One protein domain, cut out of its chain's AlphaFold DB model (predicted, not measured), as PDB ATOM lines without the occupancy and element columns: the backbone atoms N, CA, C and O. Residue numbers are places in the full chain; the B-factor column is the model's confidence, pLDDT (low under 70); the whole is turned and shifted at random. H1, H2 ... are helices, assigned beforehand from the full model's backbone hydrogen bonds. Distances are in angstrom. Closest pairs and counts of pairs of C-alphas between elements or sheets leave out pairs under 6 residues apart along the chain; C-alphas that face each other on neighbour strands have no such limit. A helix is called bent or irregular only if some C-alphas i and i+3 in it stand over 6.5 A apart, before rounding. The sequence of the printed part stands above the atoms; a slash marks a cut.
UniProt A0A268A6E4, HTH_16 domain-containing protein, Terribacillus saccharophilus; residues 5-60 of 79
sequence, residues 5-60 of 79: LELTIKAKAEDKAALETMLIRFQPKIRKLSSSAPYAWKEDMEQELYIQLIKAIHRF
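This is residues 5 to 60 of the 79 residues of the protein "HTH_16 domain-containing protein" of Terribacillus saccharophilus (UniProt A0A268A6E4). Long helix H3 and kinked H2 make a helical hairpin, a narrow V, and short H1 lies across its open end. The printed part has 56 residues with three named helices, H1, H2, H3 along the chain, and is all helix. It is only just compact, close to loose, with a radius of gyration of the C-alphas of 12.1 A, and spans 35 by 18 by 15 A, only just a rod.

Find C-alpha 39 at (133.231, -100.704, -72.064); from there H3, residues 39 to 59, runs 30.8 A to C-alpha 59 at (126.728, -104.881, -42.249). H2, residues 16 to 34, covers 24.3 A, with a kink of 49 degrees near residue 28. H1, residues 5 to 12, covers 10.6 A. H2 and H3 are irregular: C-alphas 25 and 28 are 7.2 A apart, C-alphas 40 and 43 7.5 A.

H3, with residues 42 to 50 alone, touches H2, opposite ways at a steep tilt of 43 degrees; their closest C-alphas, Lys 42 and Ser 34, are 5.5 A apart. H1 is about perpendicular to H3, at 82 degrees, and touches its residues 57 to 58 alone; the closest C-alphas, Lys 12 and His 58, are 5.2 A apart. H1 touches H2 at residues 17 to 22 alone, about perpendicular at 76 degrees, closest at the C-alphas of Ala 11 and Leu 19, 4.6 A. In H1 every O i to N i+4 pair is within hydrogen-bond range; in H2 13 of 15 are, in H3 15 of 17.

The C-alphas farthest apart, of Glu 6 and Ala 40, are 36.1 A apart. Both links are tight, the printed part has no cut, and no printed residue is under 70 in pLDDT.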
ATOM      1  N   LEU A   5     129.572 -90.975 -40.548       94.75
ATOM      2  CA  LEU A   5     129.079 -91.877 -39.513       94.75
ATOM      3  C   LEU A   5     127.562 -91.739 -39.337       94.75
ATOM      4  O   LEU A   5     126.848 -92.729 -39.446       94.75
ATOM      5  N   GLU A   6     127.061 -90.514 -39.157       95.62
ATOM      6  CA  GLU A   6     125.621 -90.252 -39.036       95.62
ATOM      7  C   GLU A   6     124.833 -90.730 -40.256       95.62
ATOM      8  O   GLU A   6     123.782 -91.346 -40.104       95.62
ATOM      9  N   LEU A   7     125.331 -90.458 -41.468       96.50
ATOM     10  CA  LEU A   7     124.693 -90.921 -42.700       96.50
ATOM     11  C   LEU A   7     124.666 -92.448 -42.781       96.50
ATOM     12  O   LEU A   7     123.661 -93.004 -43.204       96.50
ATOM     13  N   THR A   8     125.732 -93.120 -42.346       96.25
ATOM     14  CA  THR A   8     125.806 -94.588 -42.338       96.25
ATOM     15  C   THR A   8     124.802 -95.183 -41.352       96.25
ATOM     16  O   THR A   8     124.077 -96.107 -41.711       96.25
ATOM     17  N   ILE A   9     124.699 -94.618 -40.141       95.81
ATOM     18  CA  ILE A   9     123.720 -95.047 -39.128       95.81
ATOM     19  C   ILE A   9     122.288 -94.840 -39.642       95.81
ATOM     20  O   ILE A   9     121.478 -95.760 -39.574       95.81
ATOM     21  N   LYS A  10     121.979 -93.661 -40.202       96.88
ATOM     22  CA  LYS A  10     120.647 -93.354 -40.751       96.88
ATOM     23  C   LYS A  10     120.292 -94.246 -41.941       96.88
ATOM     24  O   LYS A  10     119.209 -94.814 -41.970       96.88
ATOM     25  N   ALA A  11     121.214 -94.420 -42.889       96.88
ATOM     26  CA  ALA A  11     121.001 -95.274 -44.053       96.88
ATOM     27  C   ALA A  11     120.785 -96.745 -43.657       96.88
ATOM     28  O   ALA A  11     119.938 -97.411 -44.243       96.88
ATOM     29  N   LYS A  12     121.499 -97.242 -42.634       96.38
ATOM     30  CA  LYS A  12     121.265 -98.577 -42.058       96.38
ATOM     31  C   LYS A  12     119.874 -98.701 -41.423       96.38
ATOM     32  O   LYS A  12     119.294 -99.777 -41.478       96.38
ATOM     33  N   ALA A  13     119.337 -97.619 -40.863       96.06
ATOM     34  CA  ALA A  13     117.976 -97.539 -40.326       96.06
ATOM     35  C   ALA A  13     116.903 -97.265 -41.406       96.06
ATOM     36  O   ALA A  13     115.847 -96.719 -41.099       96.06
ATOM     37  N   GLU A  14     117.180 -97.618 -42.666       94.44
ATOM     38  CA  GLU A  14     116.281 -97.473 -43.822       94.44
ATOM     39  C   GLU A  14     115.883 -96.023 -44.180       94.44
ATOM     40  O   GLU A  14     114.940 -95.798 -44.947       94.44
ATOM     41  N   ASP A  15     116.631 -95.017 -43.710       97.56
ATOM     42  CA  ASP A  15     116.475 -93.635 -44.179       97.56
ATOM     43  C   ASP A  15     116.945 -93.527 -45.640       97.56
ATOM     44  O   ASP A  15     118.143 -93.476 -45.949       97.56
ATOM     45  N   LYS A  16     115.970 -93.471 -46.552       96.88
ATOM     46  CA  LYS A  16     116.204 -93.389 -47.998       96.88
ATOM     47  C   LYS A  16     116.988 -92.143 -48.398       96.88
ATOM     48  O   LYS A  16     117.827 -92.237 -49.289       96.88
ATOM     49  N   ALA A  17     116.763 -91.004 -47.742       97.31
ATOM     50  CA  ALA A  17     117.465 -89.766 -48.066       97.31
ATOM     51  C   ALA A  17     118.937 -89.844 -47.634       97.31
ATOM     52  O   ALA A  17     119.833 -89.382 -48.347       97.31
ATOM     53  N   ALA A  18     119.210 -90.471 -46.484       97.50
ATOM     54  CA  ALA A  18     120.576 -90.740 -46.046       97.50
ATOM     55  C   ALA A  18     121.290 -91.727 -46.978       97.50
ATOM     56  O   ALA A  18     122.445 -91.492 -47.342       97.50
ATOM     57  N   LEU A  19     120.600 -92.791 -47.407       97.81
ATOM     58  CA  LEU A  19     121.134 -93.750 -48.369       97.81
ATOM     59  C   LEU A  19     121.454 -93.074 -49.706       97.81
ATOM     60  O   LEU A  19     122.575 -93.187 -50.190       97.81
ATOM     61  N   GLU A  20     120.520 -92.317 -50.273       97.88
ATOM     62  CA  GLU A  20     120.726 -91.581 -51.525       97.88
ATOM     63  C   GLU A  20     121.910 -90.611 -51.420       97.88
ATOM     64  O   GLU A  20     122.801 -90.613 -52.272       97.88
ATOM     65  N   THR A  21     121.992 -89.858 -50.319       97.69
ATOM     66  CA  THR A  21     123.127 -88.966 -50.043       97.69
ATOM     67  C   THR A  21     124.454 -89.732 -50.024       97.69
ATOM     68  O   THR A  21     125.459 -89.244 -50.547       97.69
ATOM     69  N   MET A  22     124.480 -90.939 -49.450       96.88
ATOM     70  CA  MET A  22     125.661 -91.809 -49.453       96.88
ATOM     71  C   MET A  22     126.027 -92.265 -50.867       96.88
ATOM     72  O   MET A  22     127.192 -92.156 -51.252       96.88
ATOM     73  N   LEU A  23     125.054 -92.728 -51.658       97.56
ATOM     74  CA  LEU A  23     125.300 -93.186 -53.029       97.56
ATOM     75  C   LEU A  23     125.865 -92.055 -53.899       97.56
ATOM     76  O   LEU A  23     126.890 -92.248 -54.554       97.56
ATOM     77  N   ILE A  24     125.280 -90.855 -53.827       97.75
ATOM     78  CA  ILE A  24     125.773 -89.660 -54.532       97.75
ATOM     79  C   ILE A  24     127.199 -89.319 -54.083       97.75
ATOM     80  O   ILE A  24     128.074 -89.044 -54.904       97.75
ATOM     81  N   ARG A  25     127.471 -89.370 -52.775       96.50
ATOM     82  CA  ARG A  25     128.795 -89.047 -52.229       96.50
ATOM     83  C   ARG A  25     129.884 -90.013 -52.701       96.50
ATOM     84  O   ARG A  25     131.017 -89.583 -52.915       96.50
ATOM     85  N   PHE A  26     129.564 -91.296 -52.875       97.69
ATOM     86  CA  PHE A  26     130.518 -92.316 -53.332       97.69
ATOM     87  C   PHE A  26     130.558 -92.512 -54.853       97.69
ATOM     88  O   PHE A  26     131.518 -93.100 -55.358       97.69
ATOM     89  N   GLN A  27     129.602 -91.956 -55.600       98.06
ATOM     90  CA  GLN A  27     129.538 -92.022 -57.061       98.06
ATOM     91  C   GLN A  27     130.862 -91.667 -57.771       98.06
ATOM     92  O   GLN A  27     131.254 -92.412 -58.673       98.06
ATOM     93  N   PRO A  28     131.628 -90.618 -57.386       98.00
ATOM     94  CA  PRO A  28     132.907 -90.321 -58.040       98.00
ATOM     95  C   PRO A  28     133.939 -91.446 -57.889       98.00
ATOM     96  O   PRO A  28     134.695 -91.735 -58.817       98.00
ATOM     97  N   LYS A  29     133.970 -92.111 -56.726       97.31
ATOM     98  CA  LYS A  29     134.875 -93.238 -56.472       97.31
ATOM     99  C   LYS A  29     134.436 -94.477 -57.248       97.31
ATOM    100  O   LYS A  29     135.300 -95.155 -57.799       97.31
ATOM    101  N   ILE A  30     133.131 -94.736 -57.319       97.81
ATOM    102  CA  ILE A  30     132.552 -95.859 -58.069       97.81
ATOM    103  C   ILE A  30     132.877 -95.727 -59.559       97.81
ATOM    104  O   ILE A  30     133.505 -96.625 -60.112       97.81
ATOM    105  N   ARG A  31     132.607 -94.561 -60.159       96.88
ATOM    106  CA  ARG A  31     132.959 -94.257 -61.560       96.88
ATOM    107  C   ARG A  31     134.452 -94.404 -61.843       96.88
ATOM    108  O   ARG A  31     134.866 -94.880 -62.896       96.88
ATOM    109  N   LYS A  32     135.298 -93.988 -60.895       96.94
ATOM    110  CA  LYS A  32     136.749 -94.160 -61.030       96.94
ATOM    111  C   LYS A  32     137.141 -95.640 -61.052       96.94
ATOM    112  O   LYS A  32     137.993 -96.011 -61.851       96.94
ATOM    113  N   LEU A  33     136.550 -96.473 -60.197       95.75
ATOM    114  CA  LEU A  33     136.839 -97.911 -60.152       95.75
ATOM    115  C   LEU A  33     136.336 -98.631 -61.414       95.75
ATOM    116  O   LEU A  33     137.103 -99.366 -62.038       95.75
ATOM    117  N   SER A  34     135.103 -98.349 -61.843       96.25
ATOM    118  CA  SER A  34     134.503 -98.933 -63.050       96.25
ATOM    119  C   SER A  34     135.198 -98.499 -64.341       96.25
ATOM    120  O   SER A  34     135.174 -99.234 -65.325       96.25
ATOM    121  N   SER A  35     135.876 -97.343 -64.357       95.19
ATOM    122  CA  SER A  35     136.562 -96.829 -65.553       95.19
ATOM    123  C   SER A  35     137.568 -97.803 -66.177       95.19
ATOM    124  O   SER A  35     137.778 -97.748 -67.391       95.19
ATOM    125  N   SER A  36     138.144 -98.691 -65.359       92.00
ATOM    126  CA  SER A  36     139.117 -99.709 -65.761       92.00
ATOM    127  C   SER A  36     138.492-100.951 -66.409       92.00
ATOM    128  O   SER A  36     139.201-101.725 -67.050       92.00
ATOM    129  N   ALA A  37     137.175-101.138 -66.274       93.44
ATOM    130  CA  ALA A  37     136.462-102.259 -66.867       93.44
ATOM    131  C   ALA A  37     136.294-102.085 -68.393       93.44
ATOM    132  O   ALA A  37     136.216-100.950 -68.888       93.44
ATOM    133  N   PRO A  38     136.187-103.195 -69.153       95.81
ATOM    134  CA  PRO A  38     135.786-103.157 -70.556       95.81
ATOM    135  C   PRO A  38     134.491-102.365 -70.736       95.81
ATOM    136  O   PRO A  38     133.593-102.468 -69.906       95.81
ATOM    137  N   TYR A  39     134.375-101.599 -71.828       92.25
ATOM    138  CA  TYR A  39     133.231-100.704 -72.064       92.25
ATOM    139  C   TYR A  39     131.874-101.398 -71.870       92.25
ATOM    140  O   TYR A  39     131.013-100.857 -71.184       92.25
ATOM    141  N   ALA A  40     131.734-102.622 -72.390       94.94
ATOM    142  CA  ALA A  40     130.515-103.421 -72.283       94.94
ATOM    143  C   ALA A  40     130.125-103.802 -70.843       94.94
ATOM    144  O   ALA A  40     128.971-104.122 -70.605       94.94
ATOM    145  N   TRP A  41     131.065-103.783 -69.895       96.31
ATOM    146  CA  TRP A  41     130.848-104.197 -68.501       96.31
ATOM    147  C   TRP A  41     130.907-103.028 -67.520       96.31
ATOM    148  O   TRP A  41     130.842-103.236 -66.310       96.31
ATOM    149  N   LYS A  42     131.084-101.793 -68.007       95.94
ATOM    150  CA  LYS A  42     131.222-100.626 -67.128       95.94
ATOM    151  C   LYS A  42     129.982-100.415 -66.278       95.94
ATOM    152  O   LYS A  42     130.115-100.204 -65.079       95.94
ATOM    153  N   GLU A  43     128.807-100.491 -66.891       96.19
ATOM    154  CA  GLU A  43     127.543-100.304 -66.186       96.19
ATOM    155  C   GLU A  43     127.315-101.408 -65.149       96.19
ATOM    156  O   GLU A  43     127.091-101.099 -63.982       96.19
ATOM    157  N   ASP A  44     127.491-102.674 -65.534       97.81
ATOM    158  CA  ASP A  44     127.363-103.817 -64.622       97.81
ATOM    159  C   ASP A  44     128.330-103.710 -63.434       97.81
ATOM    160  O   ASP A  44     127.955-103.939 -62.283       97.81
ATOM    161  N   MET A  45     129.574-103.294 -63.692       97.38
ATOM    162  CA  MET A  45     130.568-103.055 -62.648       97.38
ATOM    163  C   MET A  45     130.140-101.923 -61.705       97.38
ATOM    164  O   MET A  45     130.313-102.035 -60.493       97.38
ATOM    165  N   GLU A  46     129.581-100.826 -62.228       97.94
ATOM    166  CA  GLU A  46     129.047 -99.749 -61.386       97.94
ATOM    167  C   GLU A  46     127.891-100.238 -60.517       97.94
ATOM    168  O   GLU A  46     127.892 -99.976 -59.312       97.94
ATOM    169  N   GLN A  47     126.945-100.980 -61.096       98.06
ATOM    170  CA  GLN A  47     125.815-101.548 -60.365       98.06
ATOM    171  C   GLN A  47     126.284-102.473 -59.235       98.06
ATOM    172  O   GLN A  47     125.848-102.312 -58.093       98.06
ATOM    173  N   GLU A  48     127.229-103.378 -59.505       98.12
ATOM    174  CA  GLU A  48     127.773-104.273 -58.479       98.12
ATOM    175  C   GLU A  48     128.477-103.489 -57.361       98.12
ATOM    176  O   GLU A  48     128.274-103.769 -56.179       98.12
ATOM    177  N   LEU A  49     129.245-102.446 -57.692       98.12
ATOM    178  CA  LEU A  49     129.886-101.587 -56.691       98.12
ATOM    179  C   LEU A  49     128.864-100.859 -55.803       98.12
ATOM    180  O   LEU A  49     129.069-100.772 -54.588       98.12
ATOM    181  N   TYR A  50     127.755-100.372 -56.369       98.50
ATOM    182  CA  TYR A  50     126.660 -99.801 -55.578       98.50
ATOM    183  C   TYR A  50     126.019-100.848 -54.663       98.50
ATOM    184  O   TYR A  50     125.830-100.585 -53.474       98.50
ATOM    185  N   ILE A  51     125.741-102.051 -55.172       98.50
ATOM    186  CA  ILE A  51     125.188-103.157 -54.377       98.50
ATOM    187  C   ILE A  51     126.122-103.496 -53.208       98.50
ATOM    188  O   ILE A  51     125.665-103.668 -52.074       98.50
ATOM    189  N   GLN A  52     127.434-103.562 -53.445       98.44
ATOM    190  CA  GLN A  52     128.416-103.846 -52.398       98.44
ATOM    191  C   GLN A  52     128.496-102.734 -51.350       98.44
ATOM    192  O   GLN A  52     128.584-103.038 -50.158       98.44
ATOM    193  N   LEU A  53     128.395-101.465 -51.757       98.12
ATOM    194  CA  LEU A  53     128.314-100.335 -50.829       98.12
ATOM    195  C   LEU A  53     127.075-100.442 -49.928       98.12
ATOM    196  O   LEU A  53     127.194-100.332 -48.710       98.12
ATOM    197  N   ILE A  54     125.906-100.730 -50.504       98.12
ATOM    198  CA  ILE A  54     124.658-100.914 -49.748       98.12
ATOM    199  C   ILE A  54     124.796-102.080 -48.759       98.12
ATOM    200  O   ILE A  54     124.470-101.949 -47.578       98.12
ATOM    201  N   LYS A  55     125.345-103.220 -49.199       98.12
ATOM    202  CA  LYS A  55     125.623-104.368 -48.318       98.12
ATOM    203  C   LYS A  55     126.607-104.016 -47.200       98.12
ATOM    204  O   LYS A  55     126.496-104.560 -46.105       98.12
ATOM    205  N   ALA A  56     127.604-103.174 -47.464       97.25
ATOM    206  CA  ALA A  56     128.563-102.734 -46.454       97.25
ATOM    207  C   ALA A  56     127.900-101.834 -45.401       97.25
ATOM    208  O   ALA A  56     128.132-102.039 -44.215       97.25
ATOM    209  N   ILE A  57     127.023-100.913 -45.816       96.75
ATOM    210  CA  ILE A  57     126.239-100.061 -44.906       96.75
ATOM    211  C   ILE A  57     125.375-100.918 -43.971       96.75
ATOM    212  O   ILE A  57     125.416-100.731 -42.759       96.75
ATOM    213  N   HIS A  58     124.649-101.908 -44.496       95.69
ATOM    214  CA  HIS A  58     123.812-102.774 -43.656       95.69
ATOM    215  C   HIS A  58     124.626-103.633 -42.679       95.69
ATOM    216  O   HIS A  58     124.205-103.840 -41.539       95.69
ATOM    217  N   ARG A  59     125.810-104.098 -43.094       95.88
ATOM    218  CA  ARG A  59     126.728-104.881 -42.249       95.88
ATOM    219  C   ARG A  59     127.531-104.036 -41.260       95.88
ATOM    220  O   ARG A  59     128.180-104.605 -40.394       95.88
ATOM    221  N   PHE A  60     127.517-102.711 -41.382       94.00
ATOM    222  CA  PHE A  60     128.286-101.832 -40.508       94.00
ATOM    223  C   PHE A  60     127.774-101.916 -39.066       94.00
ATOM    224  O   PHE A  60     126.588-101.705 -38.810       94.00
TER     225      PHE A  60